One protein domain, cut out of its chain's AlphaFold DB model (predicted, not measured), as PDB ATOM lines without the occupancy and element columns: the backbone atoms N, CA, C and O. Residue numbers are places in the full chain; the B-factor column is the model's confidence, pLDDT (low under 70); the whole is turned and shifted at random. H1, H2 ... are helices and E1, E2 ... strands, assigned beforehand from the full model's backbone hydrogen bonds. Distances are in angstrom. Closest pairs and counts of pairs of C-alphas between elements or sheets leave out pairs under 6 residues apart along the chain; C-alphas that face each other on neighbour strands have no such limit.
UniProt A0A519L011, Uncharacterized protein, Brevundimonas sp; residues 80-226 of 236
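What this domain is: This is residues 80 to 226 of the 236 residues of an uncharacterized protein of Brevundimonas sp (UniProt A0A519L011). One twisted sheet of six strands has two long helices, H1 and H3, side by side over one face. The small hairpin E7 and E8 extends the structure beyond the edge strand E6, with the short H4 after it, while H2 lies off the sheet, past the ends of its strands. The printed part has 147 residues, with four named helices and eight named strands in the order E1 H1 E2 H2 E3 E4 E5 H3 E6 E7 E8 H4. The large sheet runs E2 E3 E4 E5 E1 E6, all antiparallel, and the class is mixed, helices and strands. The whole is compact, with a radius of gyration of the C-alphas of 15.0 A and spans of 42 by 36 by 31 A.

Where its parts are: Find C-alpha 82 at (-26.788, 31.372, -13.279); from there E1 runs 20.8 A to residue 89. H1 follows, residues 93 to 108, 22.1 A, then E2, 113 to 116, and H2, 119 to 128, 14.5 A. Next come E3, 137 to 142, E4, 147 to 153, and E5, 160 to 166, 19.6 A. H3 begins at C-alpha 171, (-37.978, 28.482, -13.301), and runs 25.8 A to residue 188. After it look for E6, 193 to 195, E7, 209 to 212, E8, 215 to 218, and H4, 223 to 226, which ends at (-18.710, 41.854, -11.266).

How they stand to each other: Start at the sheet, where E3, E4 and E5 form a meander, each strand the antiparallel neighbour of the one before. Look for N 115 and O 139, 2.9 A, between E2 and E3; N 140 and O 150, 2.8 A, between E3 and E4; N 164 and O 151, 2.8 A, between E4 and E5; N 163 and O 86, 2.9 A, between E5 and E1; and N 87 and O 193, 2.8 A, between E1 and E6. H1 and H3 lie on the same face, at heights of 8.6 A and 9.3 A over the sheet. They touch, H3 with residues 177 to 185 alone, closest at the C-alphas of Glu 106 and Val 181, 6.1 A; they run opposite ways at a shallow tilt of 32 degrees, only just short of steep. E5, H3 and E6 make a split strand-helix-strand unit, two strands running the same way with E1 between them, and its crossover is right-handed. The closest C-alphas of E6 and E8 are those of Leu 193 and Gly 215, 4.6 A apart. In the hairpin E7 and E8, N 210 and O 217 are 2.8 A apart. H2 and H4 are not on the large sheet. In H1, H2 and H3 every O i to N i+4 pair is within hydrogen-bond range; H4 is too short for one.

The domain as a whole: The C-alphas farthest apart are those of Ala 109 and Ala 221, 42.5 A. The printed part has no cut. Look at residues 196 to 208 for the one long link, E6 to E7. The mean pLDDT of the printed part is 95.1, and no printed residue is under 70.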
ATOM      1  N   ALA A  80     -30.520  30.754 -19.344       90.56
ATOM      2  CA  ALA A  80     -29.152  30.262 -19.170       90.56
ATOM      3  C   ALA A  80     -28.362  31.037 -18.100       90.56
ATOM      4  O   ALA A  80     -27.231  30.674 -17.789       90.56
ATOM      5  N   ARG A  81     -28.948  32.094 -17.525       91.75
ATOM      6  CA  ARG A  81     -28.328  32.873 -16.449       91.75
ATOM      7  C   ARG A  81     -28.201  32.022 -15.188       91.75
ATOM      8  O   ARG A  81     -29.206  31.489 -14.715       91.75
ATOM      9  N   THR A  82     -27.003  31.949 -14.614       95.62
ATOM     10  CA  THR A  82     -26.788  31.372 -13.279       95.62
ATOM     11  C   THR A  82     -27.517  32.210 -12.236       95.62
ATOM     12  O   THR A  82     -27.449  33.438 -12.268       95.62
ATOM     13  N   ILE A  83     -28.211  31.558 -11.309       96.50
ATOM     14  CA  ILE A  83     -28.955  32.225 -10.230       96.50
ATOM     15  C   ILE A  83     -28.512  31.787  -8.834       96.50
ATOM     16  O   ILE A  83     -28.818  32.466  -7.860       96.50
ATOM     17  N   ALA A  84     -27.808  30.661  -8.726       97.88
ATOM     18  CA  ALA A  84     -27.261  30.172  -7.470       97.88
ATOM     19  C   ALA A  84     -26.023  29.316  -7.733       97.88
ATOM     20  O   ALA A  84     -25.953  28.631  -8.754       97.88
ATOM     21  N   ALA A  85     -25.083  29.318  -6.794       98.19
ATOM     22  CA  ALA A  85     -23.973  28.384  -6.783       98.19
ATOM     23  C   ALA A  85     -23.559  28.036  -5.355       98.19
ATOM     24  O   ALA A  85     -23.783  28.809  -4.421       98.19
ATOM     25  N   PHE A  86     -22.976  26.853  -5.197       98.19
ATOM     26  CA  PHE A  86     -22.552  26.319  -3.912       98.19
ATOM     27  C   PHE A  86     -21.237  25.570  -4.060       98.19
ATOM     28  O   PHE A  86     -21.031  24.861  -5.040       98.19
ATOM     29  N   GLU A  87     -20.378  25.693  -3.059       97.88
ATOM     30  CA  GLU A  87     -19.129  24.957  -2.944       97.88
ATOM     31  C   GLU A  87     -19.289  23.833  -1.922       97.88
ATOM     32  O   GLU A  87     -19.712  24.082  -0.796       97.88
ATOM     33  N   THR A  88     -18.919  22.609  -2.289       98.25
ATOM     34  CA  THR A  88     -18.924  21.442  -1.397       98.25
ATOM     35  C   THR A  88     -17.517  20.846  -1.312       98.25
ATOM     36  O   THR A  88     -16.935  20.543  -2.356       98.25
ATOM     37  N   PRO A  89     -16.943  20.660  -0.109       97.31
ATOM     38  CA  PRO A  89     -15.645  20.005   0.037       97.31
ATOM     39  C   PRO A  89     -15.776  18.499  -0.237       97.31
ATOM     40  O   PRO A  89     -16.459  17.793   0.501       97.31
ATOM     41  N   LEU A  90     -15.111  18.008  -1.286       97.56
ATOM     42  CA  LEU A  90     -15.105  16.605  -1.719       97.56
ATOM     43  C   LEU A  90     -13.662  16.094  -1.774       97.56
ATOM     44  O   LEU A  90     -12.997  16.132  -2.813       97.56
ATOM     45  N   SER A  91     -13.149  15.650  -0.628       90.94
ATOM     46  CA  SER A  91     -11.727  15.320  -0.475       90.94
ATOM     47  C   SER A  91     -11.352  13.951  -1.045       90.94
ATOM     48  O   SER A  91     -10.190  13.738  -1.388       90.94
ATOM     49  N   THR A  92     -12.309  13.031  -1.186       96.44
ATOM     50  CA  THR A  92     -12.059  11.652  -1.631       96.44
ATOM     51  C   THR A  92     -12.834  11.288  -2.902       96.44
ATOM     52  O   THR A  92     -13.823  11.932  -3.252       96.44
ATOM     53  N   ASP A  93     -12.405  10.228  -3.599       96.56
ATOM     54  CA  ASP A  93     -13.173   9.660  -4.721       96.56
ATOM     55  C   ASP A  93     -14.546   9.148  -4.275       96.56
ATOM     56  O   ASP A  93     -15.525   9.279  -5.008       96.56
ATOM     57  N   ALA A  94     -14.630   8.598  -3.058       97.81
ATOM     58  CA  ALA A  94     -15.893   8.163  -2.474       97.81
ATOM     59  C   ALA A  94     -16.862   9.346  -2.333       97.81
ATOM     60  O   ALA A  94     -17.984   9.259  -2.824       97.81
ATOM     61  N   ASP A  95     -16.396  10.482  -1.793       98.12
ATOM     62  CA  ASP A  95     -17.213  11.696  -1.676       98.12
ATOM     63  C   ASP A  95     -17.716  12.177  -3.041       98.12
ATOM     64  O   ASP A  95     -18.891  12.506  -3.181       98.12
ATOM     65  N   ARG A  96     -16.852  12.187  -4.066       98.25
ATOM     66  CA  ARG A  96     -17.232  12.576  -5.435       98.25
ATOM     67  C   ARG A  96     -18.293  11.652  -6.025       98.25
ATOM     68  O   ARG A  96     -19.269  12.130  -6.604       98.25
ATOM     69  N   ASN A  97     -18.128  10.343  -5.859       98.19
ATOM     70  CA  ASN A  97     -19.083   9.354  -6.354       98.19
ATOM     71  C   ASN A  97     -20.435   9.465  -5.645       98.19
ATOM     72  O   ASN A  97     -21.478   9.460  -6.297       98.19
ATOM     73  N   ASP A  98     -20.416   9.626  -4.325       98.50
ATOM     74  CA  ASP A  98     -21.607   9.830  -3.507       98.50
ATOM     75  C   ASP A  98     -22.337  11.134  -3.850       98.50
ATOM     76  O   ASP A  98     -23.569  11.173  -3.921       98.50
ATOM     77  N   TYR A  99     -21.581  12.200  -4.112       98.69
ATOM     78  CA  TYR A  99     -22.115  13.488  -4.535       98.69
ATOM     79  C   TYR A  99     -22.837  13.367  -5.879       98.69
ATOM     80  O   TYR A  99     -23.997  13.763  -6.012       98.69
ATOM     81  N   LEU A 100     -22.194  12.736  -6.868       98.62
ATOM     82  CA  LEU A 100     -22.805  12.471  -8.172       98.62
ATOM     83  C   LEU A 100     -24.004  11.521  -8.079       98.62
ATOM     84  O   LEU A 100     -24.934  11.653  -8.873       98.62
ATOM     85  N   ALA A 101     -24.018  10.583  -7.130       98.62
ATOM     86  CA  ALA A 101     -25.162   9.701  -6.909       98.62
ATOM     87  C   ALA A 101     -26.404  10.480  -6.445       98.62
ATOM     88  O   ALA A 101     -27.492  10.243  -6.970       98.62
ATOM     89  N   ILE A 102     -26.247  11.448  -5.532       98.75
ATOM     90  CA  ILE A 102     -27.340  12.347  -5.114       98.75
ATOM     91  C   ILE A 102     -27.838  13.172  -6.303       98.75
ATOM     92  O   ILE A 102     -29.039  13.194  -6.572       98.75
ATOM     93  N   VAL A 103     -26.923  13.797  -7.053       98.69
ATOM     94  CA  VAL A 103     -27.260  14.600  -8.241       98.69
ATOM     95  C   VAL A 103     -28.052  13.771  -9.256       98.69
ATOM     96  O   VAL A 103     -29.121  14.193  -9.687       98.69
ATOM     97  N   ARG A 104     -27.565  12.574  -9.609       98.69
ATOM     98  CA  ARG A 104     -28.228  11.674 -10.567       98.69
ATOM     99  C   ARG A 104     -29.612  11.253 -10.095       98.69
ATOM    100  O   ARG A 104     -30.556  11.353 -10.868       98.69
ATOM    101  N   ARG A 105     -29.744  10.833  -8.836       98.50
ATOM    102  CA  ARG A 105     -31.021  10.387  -8.267       98.50
ATOM    103  C   ARG A 105     -32.078  11.492  -8.301       98.50
ATOM    104  O   ARG A 105     -33.200  11.255  -8.741       98.50
ATOM    105  N   GLU A 106     -31.737  12.703  -7.856       98.56
ATOM    106  CA  GLU A 106     -32.694  13.819  -7.857       98.56
ATOM    107  C   GLU A 106     -32.991  14.346  -9.268       98.56
ATOM    108  O   GLU A 106     -34.079  14.881  -9.504       98.56
ATOM    109  N   ALA A 107     -32.045  14.195 -10.201       98.06
ATOM    110  CA  ALA A 107     -32.232  14.515 -11.611       98.06
ATOM    111  C   ALA A 107     -33.194  13.522 -12.281       98.06
ATOM    112  O   ALA A 107     -34.192  13.935 -12.877       98.06
ATOM    113  N   GLU A 108     -32.960  12.221 -12.108       97.69
ATOM    114  CA  GLU A 108     -33.800  11.141 -12.635       97.69
ATOM    115  C   GLU A 108     -35.245  11.255 -12.136       97.69
ATOM    116  O   GLU A 108     -36.184  11.196 -12.930       97.69
ATOM    117  N   ALA A 109     -35.436  11.548 -10.844       97.56
ATOM    118  CA  ALA A 109     -36.755  11.775 -10.248       97.56
ATOM    119  C   ALA A 109     -37.554  12.923 -10.904       97.56
ATOM    120  O   ALA A 109     -38.754  13.059 -10.668       97.56
ATOM    121  N   GLN A 110     -36.899  13.769 -11.703       96.31
ATOM    122  CA  GLN A 110     -37.494  14.912 -12.397       96.31
ATOM    123  C   GLN A 110     -37.363  14.827 -13.920       96.31
ATOM    124  O   GLN A 110     -37.611  15.827 -14.601       96.31
ATOM    125  N   GLY A 111     -36.989  13.656 -14.447       95.50
ATOM    126  CA  GLY A 111     -36.821  13.424 -15.881       95.50
ATOM    127  C   GLY A 111     -35.668  14.220 -16.497       95.50
ATOM    128  O   GLY A 111     -35.759  14.617 -17.654       95.50
ATOM    129  N   LEU A 112     -34.624  14.512 -15.716       97.25
ATOM    130  CA  LEU A 112     -33.423  15.212 -16.172       97.25
ATOM    131  C   LEU A 112     -32.332  14.219 -16.585       97.25
ATOM    132  O   LEU A 112     -32.196  13.148 -15.996       97.25
ATOM    133  N   GLU A 113     -31.512  14.608 -17.560       97.25
ATOM    134  CA  GLU A 113     -30.340  13.838 -17.989       97.25
ATOM    135  C   GLU A 113     -29.083  14.378 -17.298       97.25
ATOM    136  O   GLU A 113     -28.859  15.588 -17.269       97.25
ATOM    137  N   VAL A 114     -28.235  13.492 -16.771       98.06
ATOM    138  CA  VAL A 114     -26.931  13.869 -16.208       98.06
ATOM    139  C   VAL A 114     -25.816  13.303 -17.074       98.06
ATOM    140  O   VAL A 114     -25.641  12.088 -17.161       98.06
ATOM    141  N   THR A 115     -25.021  14.186 -17.667       97.88
ATOM    142  CA  THR A 115     -23.786  13.825 -18.366       97.88
ATOM    143  C   THR A 115     -22.611  14.060 -17.427       97.88
ATOM    144  O   THR A 115     -22.407  15.183 -16.976       97.88
ATOM    145  N   VAL A 116     -21.841  13.017 -17.127       98.12
ATOM    146  CA  VAL A 116     -20.621  13.117 -16.312       98.12
ATOM    147  C   VAL A 116     -19.426  12.897 -17.224       98.12
ATOM    148  O   VAL A 116     -19.419  11.924 -17.977       98.12
ATOM    149  N   GLU A 117     -18.448  13.795 -17.168       97.62
ATOM    150  CA  GLU A 117     -17.201  13.644 -17.919       97.62
ATOM    151  C   GLU A 117     -16.413  12.448 -17.379       97.62
ATOM    152  O   GLU A 117     -16.305  12.238 -16.167       97.62
ATOM    153  N   THR A 118     -15.884  11.637 -18.290       96.88
ATOM    154  CA  THR A 118     -15.036  10.496 -17.941       96.88
ATOM    155  C   THR A 118     -13.643  10.970 -17.529       96.88
ATOM    156  O   THR A 118     -13.249  12.095 -17.824       96.88
ATOM    157  N   SER A 119     -12.848  10.102 -16.895       94.88
ATOM    158  CA  SER A 119     -11.445  10.430 -16.600       94.88
ATOM    159  C   SER A 119     -10.669  10.809 -17.864       94.88
ATOM    160  O   SER A 119      -9.890  11.749 -17.839       94.88
ATOM    161  N   GLN A 120     -10.952  10.143 -18.989       96.38
ATOM    162  CA  GLN A 120     -10.333  10.458 -20.273       96.38
ATOM    163  C   GLN A 120     -10.713  11.862 -20.770       96.38
ATOM    164  O   GLN A 120      -9.855  12.568 -21.295       96.38
ATOM    165  N   ASP A 121     -11.969  12.282 -20.592       95.75
ATOM    166  CA  ASP A 121     -12.405  13.639 -20.948       95.75
ATOM    167  C   ASP A 121     -11.700  14.690 -20.075       95.75
ATOM    168  O   ASP A 121     -11.232  15.713 -20.576       95.75
ATOM    169  N   LEU A 122     -11.555  14.411 -18.775       95.94
ATOM    170  CA  LEU A 122     -10.843  15.280 -17.834       95.94
ATOM    171  C   LEU A 122      -9.342  15.380 -18.155       95.94
ATOM    172  O   LEU A 122      -8.784  16.480 -18.121       95.94
ATOM    173  N   ASP A 123      -8.710  14.271 -18.545       95.19
ATOM    174  CA  ASP A 123      -7.299  14.228 -18.943       95.19
ATOM    175  C   ASP A 123      -7.032  15.081 -20.193       95.19
ATOM    176  O   ASP A 123      -5.974  15.703 -20.312       95.19
ATOM    177  N   VAL A 124      -7.986  15.148 -21.131       95.50
ATOM    178  CA  VAL A 124      -7.879  16.011 -22.320       95.50
ATOM    179  C   VAL A 124      -7.805  17.486 -21.918       95.50
ATOM    180  O   VAL A 124      -7.008  18.234 -22.490       95.50
ATOM    181  N   TRP A 125      -8.577  17.917 -20.918       92.88
ATOM    182  CA  TRP A 125      -8.506  19.291 -20.415       92.88
ATOM    183  C   TRP A 125      -7.164  19.598 -19.745       92.88
ATOM    184  O   TRP A 125      -6.583  20.650 -20.019       92.88
ATOM    185  N   GLU A 126      -6.644  18.683 -18.924       93.88
ATOM    186  CA  GLU A 126      -5.335  18.837 -18.271       93.88
ATOM    187  C   GLU A 126      -4.187  18.919 -19.292       93.88
ATOM    188  O   GLU A 126      -3.274  19.730 -19.132       93.88
ATOM    189  N   GLN A 127      -4.262  18.154 -20.387       95.19
ATOM    190  CA  GLN A 127      -3.293  18.226 -21.488       95.19
ATOM    191  C   GLN A 127      -3.305  19.579 -22.211       95.19
ATOM    192  O   GLN A 127      -2.259  20.028 -22.680       95.19
ATOM    193  N   MET A 128      -4.467  20.235 -22.314       94.44
ATOM    194  CA  MET A 128      -4.556  21.578 -22.900       94.44
ATOM    195  C   MET A 128      -3.947  22.640 -21.981       94.44
ATOM    196  O   MET A 128      -3.277  23.555 -22.460       94.44
ATOM    197  N   SER A 129      -4.195  22.543 -20.675       94.25
ATOM    198  CA  SER A 129      -3.554  23.382 -19.666       94.25
ATOM    199  C   SER A 129      -3.682  22.754 -18.274       94.25
ATOM    200  O   SER A 129      -4.795  22.384 -17.886       94.25
ATOM    201  N   PRO A 130      -2.608  22.744 -17.460       91.19
ATOM    202  CA  PRO A 130      -2.674  22.294 -16.070       91.19
ATOM    203  C   PRO A 130      -3.727  23.031 -15.232       91.19
ATOM    204  O   PRO A 130      -4.307  22.450 -14.317       91.19
ATOM    205  N   ASP A 131      -4.025  24.292 -15.559       89.94
ATOM    206  CA  ASP A 131      -5.034  25.085 -14.846       89.94
ATOM    207  C   ASP A 131      -6.463  24.568 -15.069       89.94
ATOM    208  O   ASP A 131      -7.350  24.857 -14.267       89.94
ATOM    209  N   LEU A 132      -6.706  23.814 -16.148       92.62
ATOM    210  CA  LEU A 132      -8.015  23.245 -16.486       92.62
ATOM    211  C   LEU A 132      -8.262  21.877 -15.846       92.62
ATOM    212  O   LEU A 132      -9.343  21.306 -16.037       92.62
ATOM    213  N   ARG A 133      -7.293  21.373 -15.075       95.94
ATOM    214  CA  ARG A 133      -7.417  20.130 -14.323       95.94
ATOM    215  C   ARG A 133      -8.659  20.154 -13.431       95.94
ATOM    216  O   ARG A 133      -8.942  21.145 -12.754       95.94
ATOM    217  N   ALA A 134      -9.367  19.033 -13.421       96.81
ATOM    218  CA  ALA A 134     -10.531  18.772 -12.588       96.81
ATOM    219  C   ALA A 134     -10.561  17.283 -12.217       96.81
ATOM    220  O   ALA A 134     -10.033  16.446 -12.945       96.81
ATOM    221  N   THR A 135     -11.170  16.951 -11.084       97.25
ATOM    222  CA  THR A 135     -11.439  15.569 -10.654       97.25
ATOM    223  C   THR A 135     -12.914  15.194 -10.774       97.25
ATOM    224  O   THR A 135     -13.271  14.022 -10.675       97.25
ATOM    225  N   ILE A 136     -13.781  16.182 -10.991       98.19
ATOM    226  CA  ILE A 136     -15.214  16.004 -11.204       98.19
ATOM    227  C   ILE A 136     -15.698  17.062 -12.197       98.19
ATOM    228  O   ILE A 136     -15.391  18.245 -12.058       98.19
ATOM    229  N   SER A 137     -16.468  16.640 -13.199       98.19
ATOM    230  CA  SER A 137     -17.231  17.534 -14.072       98.19
ATOM    231  C   SER A 137     -18.520  16.842 -14.498       98.19
ATOM    232  O   SER A 137     -18.508  15.680 -14.913       98.19
ATOM    233  N   ALA A 138     -19.649  17.525 -14.353       98.50
ATOM    234  CA  ALA A 138     -20.944  17.007 -14.762       98.50
ATOM    235  C   ALA A 138     -21.890  18.134 -15.170       98.50
ATOM    236  O   ALA A 138     -21.857  19.228 -14.612       98.50
ATOM    237  N   THR A 139     -22.776  17.848 -16.119       98.25
ATOM    238  CA  THR A 139     -23.854  18.757 -16.519       98.25
ATOM    239  C   THR A 139     -25.200  18.063 -16.419       98.25
ATOM    240  O   THR A 139     -25.337  16.896 -16.788       98.25
ATOM    241  N   VAL A 140     -26.193  18.797 -15.929       98.31
ATOM    242  CA  VAL A 140     -27.583  18.364 -15.814       98.31
ATOM    243  C   VAL A 140     -28.409  19.105 -16.854       98.31
ATOM    244  O   VAL A 140     -28.379  20.336 -16.915       98.31
ATOM    245  N   TRP A 141     -29.152  18.362 -17.664       97.12
ATOM    246  CA  TRP A 141     -29.883  18.877 -18.815       97.12
ATOM    247  C   TRP A 141     -31.389  18.675 -18.670       97.12
ATOM    248  O   TRP A 141     -31.842  17.615 -18.232       97.12
ATOM    249  N   ARG A 142     -32.156  19.680 -19.107       94.50
ATOM    250  CA  ARG A 142     -33.611  19.625 -19.272       94.50
ATOM    251  C   ARG A 142     -34.022  19.925 -20.711       94.50
ATOM    252  O   ARG A 142     -33.627  20.958 -21.263       94.50
ATOM    253  N   ASP A 143     -34.918  19.080 -21.216       86.31
ATOM    254  CA  ASP A 143     -35.582  19.172 -22.520       86.31
ATOM    255  C   ASP A 143     -34.622  19.183 -23.718       86.31
ATOM    256  O   ASP A 143     -33.430  19.449 -23.597       86.31
ATOM    257  N   GLU A 144     -35.164  18.947 -24.909       76.81
ATOM    258  CA  GLU A 144     -34.483  19.232 -26.171       76.81
ATOM    259  C   GLU A 144     -35.107  20.492 -26.816       76.81
ATOM    260  O   GLU A 144     -36.336  20.604 -26.868       76.81
ATOM    261  N   PRO A 145     -34.318  21.476 -27.297       79.69
ATOM    262  CA  PRO A 145     -32.856  21.522 -27.263       79.69
ATOM    263  C   PRO A 145     -32.318  21.663 -25.831       79.69
ATOM    264  O   PRO A 145     -32.862  22.459 -25.054       79.69
ATOM    265  N   ARG A 146     -31.247  20.915 -25.523       83.19
ATOM    266  CA  ARG A 146     -30.605  20.807 -24.196       83.19
ATOM    267  C   ARG A 146     -30.464  22.147 -23.476       83.19
ATOM    268  O   ARG A 146     -29.671  23.000 -23.875       83.19
ATOM    269  N   ASN A 147     -31.203  22.324 -22.379       89.25
ATOM    270  CA  ASN A 147     -31.034  23.462 -21.472       89.25
ATOM    271  C   ASN A 147     -30.277  23.013 -20.231       89.25
ATOM    272  O   ASN A 147     -30.712  22.096 -19.541       89.25
ATOM    273  N   ASN A 148     -29.148  23.657 -19.956       93.00
ATOM    274  CA  ASN A 148     -28.381  23.397 -18.744       93.00
ATOM    275  C   ASN A 148     -29.201  23.847 -17.526       93.00
ATOM    276  O   ASN A 148     -29.571  25.017 -17.450       93.00
ATOM    277  N   GLU A 149     -29.486  22.931 -16.608       96.62
ATOM    278  CA  GLU A 149     -30.124  23.187 -15.310       96.62
ATOM    279  C   GLU A 149     -29.084  23.373 -14.206       96.62
ATOM    280  O   GLU A 149     -29.225  24.249 -13.350       96.62
ATOM    281  N   ALA A 150     -28.035  22.552 -14.233       98.19
ATOM    282  CA  ALA A 150     -26.923  22.660 -13.313       98.19
ATOM    283  C   ALA A 150     -25.602  22.212 -13.940       98.19
ATOM    284  O   ALA A 150     -25.555  21.264 -14.727       98.19
ATOM    285  N   TYR A 151     -24.519  22.855 -13.522       98.19
ATOM    286  CA  TYR A 151     -23.157  22.479 -13.877       98.19
ATOM    287  C   TYR A 151     -22.338  22.246 -12.616       98.19
ATOM    288  O   TYR A 151     -22.418  23.027 -11.670       98.19
ATOM    289  N   ILE A 152     -21.565  21.166 -12.600       98.62
ATOM    290  CA  ILE A 152     -20.723  20.757 -11.480       98.62
ATOM    291  C   ILE A 152     -19.291  20.674 -11.978       98.62
ATOM    292  O   ILE A 152     -19.041  20.007 -12.977       98.62
ATOM    293  N   SER A 153     -18.351  21.301 -11.278       97.75
ATOM    294  CA  SER A 153     -16.921  21.115 -11.529       97.75
ATOM    295  C   SER A 153     -16.087  21.503 -10.314       97.75
ATOM    296  O   SER A 153     -16.504  22.354  -9.539       97.75
ATOM    297  N   ASP A 154     -14.903  20.918 -10.145       96.75
ATOM    298  CA  ASP A 154     -13.871  21.410  -9.219       96.75
ATOM    299  C   ASP A 154     -12.688  22.098  -9.936       96.75
ATOM    300  O   ASP A 154     -11.632  22.337  -9.339       96.75
ATOM    301  N   ARG A 155     -12.850  22.431 -11.223       94.81
ATOM    302  CA  ARG A 155     -11.829  23.115 -12.027       94.81
ATOM    303  C   ARG A 155     -11.439  24.453 -11.396       94.81
ATOM    304  O   ARG A 155     -12.297  25.239 -11.019       94.81
ATOM    305  N   HIS A 156     -10.135  24.731 -11.327       91.31
ATOM    306  CA  HIS A 156      -9.540  25.885 -10.627       91.31
ATOM    307  C   HIS A 156      -9.686  25.877  -9.093       91.31
ATOM    308  O   HIS A 156      -9.305  26.850  -8.435       91.31
ATOM    309  N   HIS A 157     -10.208  24.796  -8.507       92.31
ATOM    310  CA  HIS A 157     -10.394  24.659  -7.064       92.31
ATOM    311  C   HIS A 157     -10.544  23.188  -6.630       92.31
ATOM    312  O   HIS A 157     -11.524  22.790  -5.996       92.31
ATOM    313  N   LEU A 158      -9.531  22.384  -6.964       94.19
ATOM    314  CA  LEU A 158      -9.517  20.935  -6.751       94.19
ATOM    315  C   LEU A 158      -9.899  20.528  -5.323       94.19
ATOM    316  O   LEU A 158      -9.449  21.126  -4.342       94.19
ATOM    317  N   GLY A 159     -10.718  19.481  -5.222       95.12
ATOM    318  CA  GLY A 159     -11.238  18.977  -3.948       95.12
ATOM    319  C   GLY A 159     -12.410  19.783  -3.381       95.12
ATOM    320  O   GLY A 159     -12.919  19.450  -2.312       95.12
ATOM    321  N   TYR A 160     -12.868  20.817  -4.087       96.62
ATOM    322  CA  TYR A 160     -14.061  21.587  -3.752       96.62
ATOM    323  C   TYR A 160     -14.946  21.677  -4.991       96.62
ATOM    324  O   TYR A 160     -14.700  22.491  -5.879       96.62
ATOM    325  N   ALA A 161     -15.974  20.839  -5.076       97.81
ATOM    326  CA  ALA A 161     -16.893  20.895  -6.203       97.81
ATOM    327  C   ALA A 161     -17.781  22.131  -6.085       97.81
ATOM    328  O   ALA A 161     -18.422  22.360  -5.057       97.81
ATOM    329  N   TRP A 162     -17.836  22.916  -7.152       98.00
ATOM    330  CA  TRP A 162     -18.839  23.948  -7.334       98.00
ATOM    331  C   TRP A 162     -19.990  23.368  -8.130       98.00
ATOM    332  O   TRP A 162     -19.773  22.852  -9.221       98.00
ATOM    333  N   ILE A 163     -21.202  23.488  -7.599       98.62
ATOM    334  CA  ILE A 163     -22.440  23.282  -8.347       98.62
ATOM    335  C   ILE A 163     -23.093  24.637  -8.584       98.62
ATOM    336  O   ILE A 163     -23.341  25.389  -7.643       98.62
ATOM    337  N   SER A 164     -23.368  24.957  -9.840       98.38
ATOM    338  CA  SER A 164     -24.094  26.151 -10.247       98.38
ATOM    339  C   SER A 164     -25.429  25.764 -10.858       98.38
ATOM    340  O   SER A 164     -25.547  24.720 -11.491       98.38
ATOM    341  N   PHE A 165     -26.442  26.597 -10.643       98.44
ATOM    342  CA  PHE A 165     -27.799  26.383 -11.124       98.44
ATOM    343  C   PHE A 165     -28.219  27.552 -11.997       98.44
ATOM    344  O   PHE A 165     -28.091  28.718 -11.597       98.44
ATOM    345  N   THR A 166     -28.749  27.247 -13.173       96.69
ATOM    346  CA  THR A 166     -29.320  28.265 -14.052       96.69
ATOM    347  C   THR A 166     -30.758  28.579 -13.647       96.69
ATOM    348  O   THR A 166     -31.382  27.884 -12.843       96.69
ATOM    349  N   ARG A 167     -31.309  29.666 -14.194       95.69
ATOM    350  CA  ARG A 167     -32.735  29.978 -14.057       95.69
ATOM    351  C   ARG A 167     -33.617  28.899 -14.694       95.69
ATOM    352  O   ARG A 167     -34.735  28.699 -14.231       95.69
ATOM    353  N   GLY A 168     -33.140  28.252 -15.755       93.94
ATOM    354  CA  GLY A 168     -33.908  27.311 -16.561       93.94
ATOM    355  C   GLY A 168     -35.003  27.988 -17.396       93.94
ATOM    356  O   GLY A 168     -35.366  29.152 -17.198       93.94
ATOM    357  N   LYS A 169     -35.547  27.255 -18.376       93.81
ATOM    358  CA  LYS A 169     -36.735  27.690 -19.143       93.81
ATOM    359  C   LYS A 169     -38.019  27.606 -18.321       93.81
ATOM    360  O   LYS A 169     -38.963  28.350 -18.573       93.81
ATOM    361  N   HIS A 170     -38.028  26.720 -17.330       94.81
ATOM    362  CA  HIS A 170     -39.132  26.495 -16.407       94.81
ATOM    363  C   HIS A 170     -38.657  26.792 -14.975       94.81
ATOM    364  O   HIS A 170     -38.294  25.858 -14.258       94.81
ATOM    365  N   PRO A 171     -38.647  28.070 -14.537       95.44
ATOM    366  CA  PRO A 171     -37.978  28.482 -13.301       95.44
ATOM    367  C   PRO A 171     -38.454  27.751 -12.048       95.44
ATOM    368  O   PRO A 171     -37.651  27.435 -11.177       95.44
ATOM    369  N   GLU A 172     -39.741  27.416 -11.968       96.75
ATOM    370  CA  GLU A 172     -40.269  26.651 -10.835       96.75
ATOM    371  C   GLU A 172     -39.764  25.204 -10.814       96.75
ATOM    372  O   GLU A 172     -39.501  24.661  -9.743       96.75
ATOM    373  N   LEU A 173     -39.576  24.570 -11.978       96.44
ATOM    374  CA  LEU A 173     -38.989  23.229 -12.059       96.44
ATOM    375  C   LEU A 173     -37.506  23.260 -11.682       96.44
ATOM    376  O   LEU A 173     -37.073  22.459 -10.858       96.44
ATOM    377  N   ALA A 174     -36.761  24.222 -12.236       96.69
ATOM    378  CA  ALA A 174     -35.349  24.443 -11.933       96.69
ATOM    379  C   ALA A 174     -35.131  24.699 -10.435       96.69
ATOM    380  O   ALA A 174     -34.281  24.084  -9.788       96.69
ATOM    381  N   ARG A 175     -35.975  25.553  -9.843       97.81
ATOM    382  CA  ARG A 175     -35.964  25.851  -8.411       97.81
ATOM    383  C   ARG A 175     -36.226  24.606  -7.567       97.81
ATOM    384  O   ARG A 175     -35.467  24.369  -6.632       97.81
ATOM    385  N   ARG A 176     -37.243  23.801  -7.901       98.00
ATOM    386  CA  ARG A 176     -37.537  22.547  -7.181       98.00
ATOM    387  C   ARG A 176     -36.382  21.552  -7.259       98.00
ATOM    388  O   ARG A 176     -36.061  20.929  -6.252       98.00
ATOM    389  N   TYR A 177     -35.749  21.417  -8.424       98.19
ATOM    390  CA  TYR A 177     -34.557  20.585  -8.582       98.19
ATOM    391  C   TYR A 177     -33.407  21.055  -7.697       98.19
ATOM    392  O   TYR A 177     -32.912  20.277  -6.880       98.19
ATOM    393  N   ARG A 178     -33.060  22.342  -7.781       98.56
ATOM    394  CA  ARG A 178     -32.036  22.961  -6.936       98.56
ATOM    395  C   ARG A 178     -32.297  22.724  -5.453       98.56
ATOM    396  O   ARG A 178     -31.391  22.313  -4.743       98.56
ATOM    397  N   GLU A 179     -33.514  22.986  -4.983       98.50
ATOM    398  CA  GLU A 179     -33.868  22.834  -3.569       98.50
ATOM    399  C   GLU A 179     -33.684  21.389  -3.098       98.50
ATOM    400  O   GLU A 179     -32.989  21.168  -2.113       98.50
ATOM    401  N   ARG A 180     -34.208  20.402  -3.835       98.38
ATOM    402  CA  ARG A 180     -34.090  18.981  -3.464       98.38
ATOM    403  C   ARG A 180     -32.645  18.494  -3.423       98.38
ATOM    404  O   ARG A 180     -32.229  17.893  -2.439       98.38
ATOM    405  N   VAL A 181     -31.877  18.792  -4.471       98.56
ATOM    406  CA  VAL A 181     -30.460  18.410  -4.567       98.56
ATOM    407  C   VAL A 181     -29.665  19.037  -3.429       98.56
ATOM    408  O   VAL A 181     -28.904  18.349  -2.754       98.56
ATOM    409  N   MET A 182     -29.866  20.333  -3.180       98.56
ATOM    410  CA  MET A 182     -29.120  21.036  -2.142       98.56
ATOM    411  C   MET A 182     -29.525  20.609  -0.733       98.56
ATOM    412  O   MET A 182     -28.652  20.558   0.127       98.56
ATOM    413  N   THR A 183     -30.791  20.259  -0.483       98.50
ATOM    414  CA  THR A 183     -31.208  19.686   0.806       98.50
ATOM    415  C   THR A 183     -30.412  18.422   1.122       98.50
ATOM    416  O   THR A 183     -29.822  18.328   2.195       98.50
ATOM    417  N   GLU A 184     -30.324  17.489   0.177       98.44
ATOM    418  CA  GLU A 184     -29.592  16.230   0.359       98.44
ATOM    419  C   GLU A 184     -28.076  16.452   0.490       98.44
ATOM    420  O   GLU A 184     -27.430  15.875   1.368       98.44
ATOM    421  N   ILE A 185     -27.505  17.331  -0.343       98.50
ATOM    422  CA  ILE A 185     -26.079  17.683  -0.282       98.50
ATOM    423  C   ILE A 185     -25.731  18.307   1.068       98.50
ATOM    424  O   ILE A 185     -24.756  17.890   1.678       98.50
ATOM    425  N   ILE A 186     -26.506  19.274   1.562       97.88
ATOM    426  CA  ILE A 186     -26.197  19.975   2.819       97.88
ATOM    427  C   ILE A 186     -26.317  19.032   4.021       97.88
ATOM    428  O   ILE A 186     -25.523  19.131   4.954       97.88
ATOM    429  N   VAL A 187     -27.269  18.094   4.001       98.19
ATOM    430  CA  VAL A 187     -27.386  17.067   5.051       98.19
ATOM    431  C   VAL A 187     -26.124  16.208   5.115       98.19
ATOM    432  O   VAL A 187     -25.635  15.918   6.207       98.19
ATOM    433  N   ARG A 188     -25.576  15.817   3.959       98.06
ATOM    434  CA  ARG A 188     -24.394  14.952   3.892       98.06
ATOM    435  C   ARG A 188     -23.070  15.704   4.058       98.06
ATOM    436  O   ARG A 188     -22.157  15.189   4.696       98.06
ATOM    437  N   TRP A 189     -22.981  16.924   3.538       98.06
ATOM    438  CA  TRP A 189     -21.833  17.821   3.654       98.06
ATOM    439  C   TRP A 189     -22.269  19.163   4.267       98.06
ATOM    440  O   TRP A 189     -22.412  20.159   3.559       98.06
ATOM    441  N   PRO A 190     -22.410  19.252   5.603       96.62
ATOM    442  CA  PRO A 190     -22.831  20.490   6.271       96.62
ATOM    443  C   PRO A 190     -21.864  21.668   6.083       96.62
ATOM    444  O   PRO A 190     -22.216  22.815   6.339       96.62
ATOM    445  N   ALA A 191     -20.633  21.386   5.649       95.50
ATOM    446  CA  ALA A 191     -19.628  22.386   5.315       95.50
ATOM    447  C   ALA A 191     -19.831  23.027   3.927       95.50
ATOM    448  O   ALA A 191     -19.003  23.848   3.533       95.50
ATOM    449  N   THR A 192     -20.881  22.663   3.181       97.19
ATOM    450  CA  THR A 192     -21.235  23.307   1.913       97.19
ATOM    451  C   THR A 192     -21.531  24.793   2.118       97.19
ATOM    452  O   THR A 192     -22.304  25.177   2.995       97.19
ATOM    453  N   LEU A 193     -20.927  25.644   1.288       96.56
ATOM    454  CA  LEU A 193     -21.031  27.102   1.373       96.56
ATOM    455  C   LEU A 193     -21.729  27.672   0.142       96.56
ATOM    456  O   LEU A 193     -21.551  27.173  -0.967       96.56
ATOM    457  N   SER A 194     -22.490  28.752   0.319       96.94
ATOM    458  CA  SER A 194     -23.006  29.517  -0.818       96.94
ATOM    459  C   SER A 194     -21.869  30.273  -1.513       96.94
ATOM    460  O   SER A 194     -20.958  30.792  -0.862       96.94
ATOM    461  N   VAL A 195     -21.918  30.323  -2.844       96.81
ATOM    462  CA  VAL A 195     -21.014  31.111  -3.686       96.81
ATOM    463  C   VAL A 195     -21.826  32.263  -4.286       96.81
ATOM    464  O   VAL A 195     -22.890  32.014  -4.863       96.81
ATOM    465  N   PRO A 196     -21.369  33.522  -4.162       95.44
ATOM    466  CA  PRO A 196     -22.101  34.655  -4.699       95.44
ATOM    467  C   PRO A 196     -22.122  34.586  -6.226       95.44
ATOM    468  O   PRO A 196     -21.113  34.297  -6.864       95.44
ATOM    469  N   VAL A 197     -23.278  34.884  -6.811       94.44
ATOM    470  CA  VAL A 197     -23.439  35.007  -8.261       94.44
ATOM    471  C   VAL A 197     -23.439  36.491  -8.610       94.44
ATOM    472  O   VAL A 197     -24.169  37.269  -7.996       94.44
ATOM    473  N   ALA A 198     -22.610  36.890  -9.574       90.38
ATOM    474  CA  ALA A 198     -22.526  38.272 -10.028       90.38
ATOM    475  C   ALA A 198     -23.849  38.746 -10.653       90.38
ATOM    476  O   ALA A 198     -24.674  37.940 -11.091       90.38
ATOM    477  N   GLU A 199     -24.033  40.063 -10.781       85.44
ATOM    478  CA  GLU A 199     -25.215  40.625 -11.453       85.44
ATOM    479  C   GLU A 199     -25.328  40.125 -12.898       85.44
ATOM    480  O   GLU A 199     -26.425  39.862 -13.379       85.44
ATOM    481  N   THR A 200     -24.200  39.878 -13.558       80.69
ATOM    482  CA  THR A 200     -24.137  39.303 -14.908       80.69
ATOM    483  C   THR A 200     -24.553  37.827 -14.976       80.69
ATOM    484  O   THR A 200     -24.727  37.290 -16.064       80.69
ATOM    485  N   GLY A 201     -24.706  37.137 -13.840       86.69
ATOM    486  CA  GLY A 201     -24.867  35.680 -13.784       86.69
ATOM    487  C   GLY A 201     -23.547  34.906 -13.866       86.69
ATOM    488  O   GLY A 201     -23.559  33.676 -13.862       86.69
ATOM    489  N   ALA A 202     -22.406  35.598 -13.935       88.38
ATOM    490  CA  ALA A 202     -21.096  34.965 -13.866       88.38
ATOM    491  C   ALA A 202     -20.758  34.546 -12.427       88.38
ATOM    492  O   ALA A 202     -21.158  35.195 -11.457       88.38
ATOM    493  N   LEU A 203     -19.977  33.475 -12.293       92.69
ATOM    494  CA  LEU A 203     -19.375  33.116 -11.014       92.69
ATOM    495  C   LEU A 203     -18.049  33.862 -10.845       92.69
ATOM    496  O   LEU A 203     -17.240  33.870 -11.778       92.69
ATOM    497  N   PRO A 204     -17.799  34.480  -9.681       93.25
ATOM    498  CA  PRO A 204     -16.511  35.077  -9.381       93.25
ATOM    499  C   PRO A 204     -15.393  34.042  -9.375       93.25
ATOM    500  O   PRO A 204     -15.599  32.869  -9.062       93.25
ATOM    501  N   HIS A 205     -14.173  34.486  -9.661       92.19
ATOM    502  CA  HIS A 205     -13.012  33.624  -9.490       92.19
ATOM    503  C   HIS A 205     -12.815  33.272  -8.011       92.19
ATOM    504  O   HIS A 205     -12.925  34.142  -7.149       92.19
ATOM    505  N   ARG A 206     -12.390  32.033  -7.723       91.19
ATOM    506  CA  ARG A 206     -12.037  31.557  -6.369       91.19
ATOM    507  C   ARG A 206     -11.139  32.543  -5.601       91.19
ATOM    508  O   ARG A 206     -11.375  32.792  -4.427       91.19
ATOM    509  N   LYS A 207     -10.140  33.145  -6.263       92.62
ATOM    510  CA  LYS A 207      -9.210  34.132  -5.667       92.62
ATOM    511  C   LYS A 207      -9.856  35.466  -5.269       92.62
ATOM    512  O   LYS A 207      -9.294  36.201  -4.464       92.62
ATOM    513  N   ASP A 208     -10.998  35.789  -5.869       94.94
ATOM    514  CA  ASP A 208     -11.751  37.012  -5.604       94.94
ATOM    515  C   ASP A 208     -12.836  36.775  -4.537       94.94
ATOM    516  O   ASP A 208     -13.582  37.698  -4.224       94.94
ATOM    517  N   LEU A 209     -12.932  35.567  -3.969       95.19
ATOM    518  CA  LEU A 209     -13.870  35.230  -2.904       95.19
ATOM    519  C   LEU A 209     -13.200  35.296  -1.532       95.19
ATOM    520  O   LEU A 209     -12.076  34.835  -1.335       95.19
ATOM    521  N   VAL A 210     -13.931  35.829  -0.558       95.31
ATOM    522  CA  VAL A 210     -13.554  35.866   0.855       95.31
ATOM    523  C   VAL A 210     -14.592  35.075   1.637       95.31
ATOM    524  O   VAL A 210     -15.791  35.212   1.408       95.31
ATOM    525  N   ARG A 211     -14.146  34.208   2.547       93.81
ATOM    526  CA  ARG A 211     -15.055  33.417   3.379       93.81
ATOM    527  C   ARG A 211     -15.659  34.299   4.475       93.81
ATOM    528  O   ARG A 211     -14.920  34.882   5.263       93.81
ATOM    529  N   GLY A 212     -16.984  34.356   4.531       89.69
ATOM    530  CA  GLY A 212     -17.774  35.010   5.570       89.69
ATOM    531  C   GLY A 212     -18.551  34.009   6.443       89.69
ATOM    532  O   GLY A 212     -18.424  32.792   6.272       89.69
ATOM    533  N   PRO A 213     -19.380  34.495   7.387       85.12
ATOM    534  CA  PRO A 213     -20.135  33.641   8.310       85.12
ATOM    535  C   PRO A 213     -21.221  32.782   7.642       85.12
ATOM    536  O   PRO A 213     -21.563  31.725   8.163       85.12
ATOM    537  N   GLN A 214     -21.778  33.234   6.513       82.19
ATOM    538  CA  GLN A 214     -22.915  32.595   5.827       82.19
ATOM    539  C   GLN A 214     -22.544  31.950   4.475       82.19
ATOM    540  O   GLN A 214     -23.417  31.472   3.748       82.19
ATOM    541  N   GLY A 215     -21.261  31.946   4.113       92.31
ATOM    542  CA  GLY A 215     -20.795  31.521   2.795       92.31
ATOM    543  C   GLY A 215     -19.629  32.368   2.312       92.31
ATOM    544  O   GLY A 215     -18.871  32.906   3.118       92.31
ATOM    545  N   TYR A 216     -19.479  32.485   0.999       96.00
ATOM    546  CA  TYR A 216     -18.511  33.386   0.390       96.00
ATOM    547  C   TYR A 216     -19.114  34.761   0.099       96.00
ATOM    548  O   TYR A 216     -20.287  34.895  -0.239       96.00
ATOM    549  N   GLU A 217     -18.265  35.777   0.151       94.81
ATOM    550  CA  GLU A 217     -18.533  37.124  -0.333       94.81
ATOM    551  C   GLU A 217     -17.496  37.493  -1.396       94.81
ATOM    552  O   GLU A 217     -16.362  37.009  -1.377       94.81
ATOM    553  N   ILE A 218     -17.872  38.351  -2.345       93.88
ATOM    554  CA  ILE A 218     -16.910  38.888  -3.312       93.88
ATOM    555  C   ILE A 218     -16.018  39.883  -2.575       93.88
ATOM    556  O   ILE A 218     -16.520  40.792  -1.915       93.88
ATOM    557  N   ASN A 219     -14.700  39.746  -2.726       94.19
ATOM    558  CA  ASN A 219     -13.725  40.692  -2.205       94.19
ATOM    559  C   ASN A 219     -14.129  42.123  -2.615       94.19
ATOM    560  O   ASN A 219     -14.190  42.408  -3.817       94.19
ATOM    561  N   PRO A 220     -14.366  43.043  -1.659       93.12
ATOM    562  CA  PRO A 220     -14.812  44.402  -1.960       93.12
ATOM    563  C   PRO A 220     -13.921  45.140  -2.967       93.12
ATOM    564  O   PRO A 220     -14.426  45.900  -3.791       93.12
ATOM    565  N   ALA A 221     -12.610  44.865  -2.971       94.19
ATOM    566  CA  ALA A 221     -11.656  45.460  -3.911       94.19
ATOM    567  C   ALA A 221     -11.849  45.001  -5.370       94.19
ATOM    568  O   ALA A 221     -11.352  45.639  -6.294       94.19
ATOM    569  N   ARG A 222     -12.552  43.884  -5.587       93.56
ATOM    570  CA  ARG A 222     -12.815  43.273  -6.899       93.56
ATOM    571  C   ARG A 222     -14.283  43.405  -7.313       93.56
ATOM    572  O   ARG A 222     -14.607  43.158  -8.466       93.56
ATOM    573  N   LEU A 223     -15.166  43.829  -6.405       88.94
ATOM    574  CA  LEU A 223     -16.618  43.872  -6.606       88.94
ATOM    575  C   LEU A 223     -17.043  44.649  -7.863       88.94
ATOM    576  O   LEU A 223     -18.001  44.261  -8.525       88.94
ATOM    577  N   ALA A 224     -16.336  45.727  -8.210       89.44
ATOM    578  CA  ALA A 224     -16.636  46.529  -9.396       89.44
ATOM    579  C   ALA A 224     -16.509  45.744 -10.719       89.44
ATOM    580  O   ALA A 224     -17.220  46.061 -11.670       89.44
ATOM    581  N   ASP A 225     -15.669  44.704 -10.767       88.75
ATOM    582  CA  ASP A 225     -15.474  43.859 -11.955       88.75
ATOM    583  C   ASP A 225     -16.685  42.945 -12.231       88.75
ATOM    584  O   ASP A 225     -16.817  42.414 -13.331       88.75
ATOM    585  N   TYR A 226     -17.569  42.774 -11.242       87.44
ATOM    586  CA  TYR A 226     -18.710  41.854 -11.266       87.44
ATOM    587  C   TYR A 226     -20.071  42.565 -11.340       87.44
ATOM    588  O   TYR A 226     -21.118  41.916 -11.274       87.44
TER     589      TYR A 226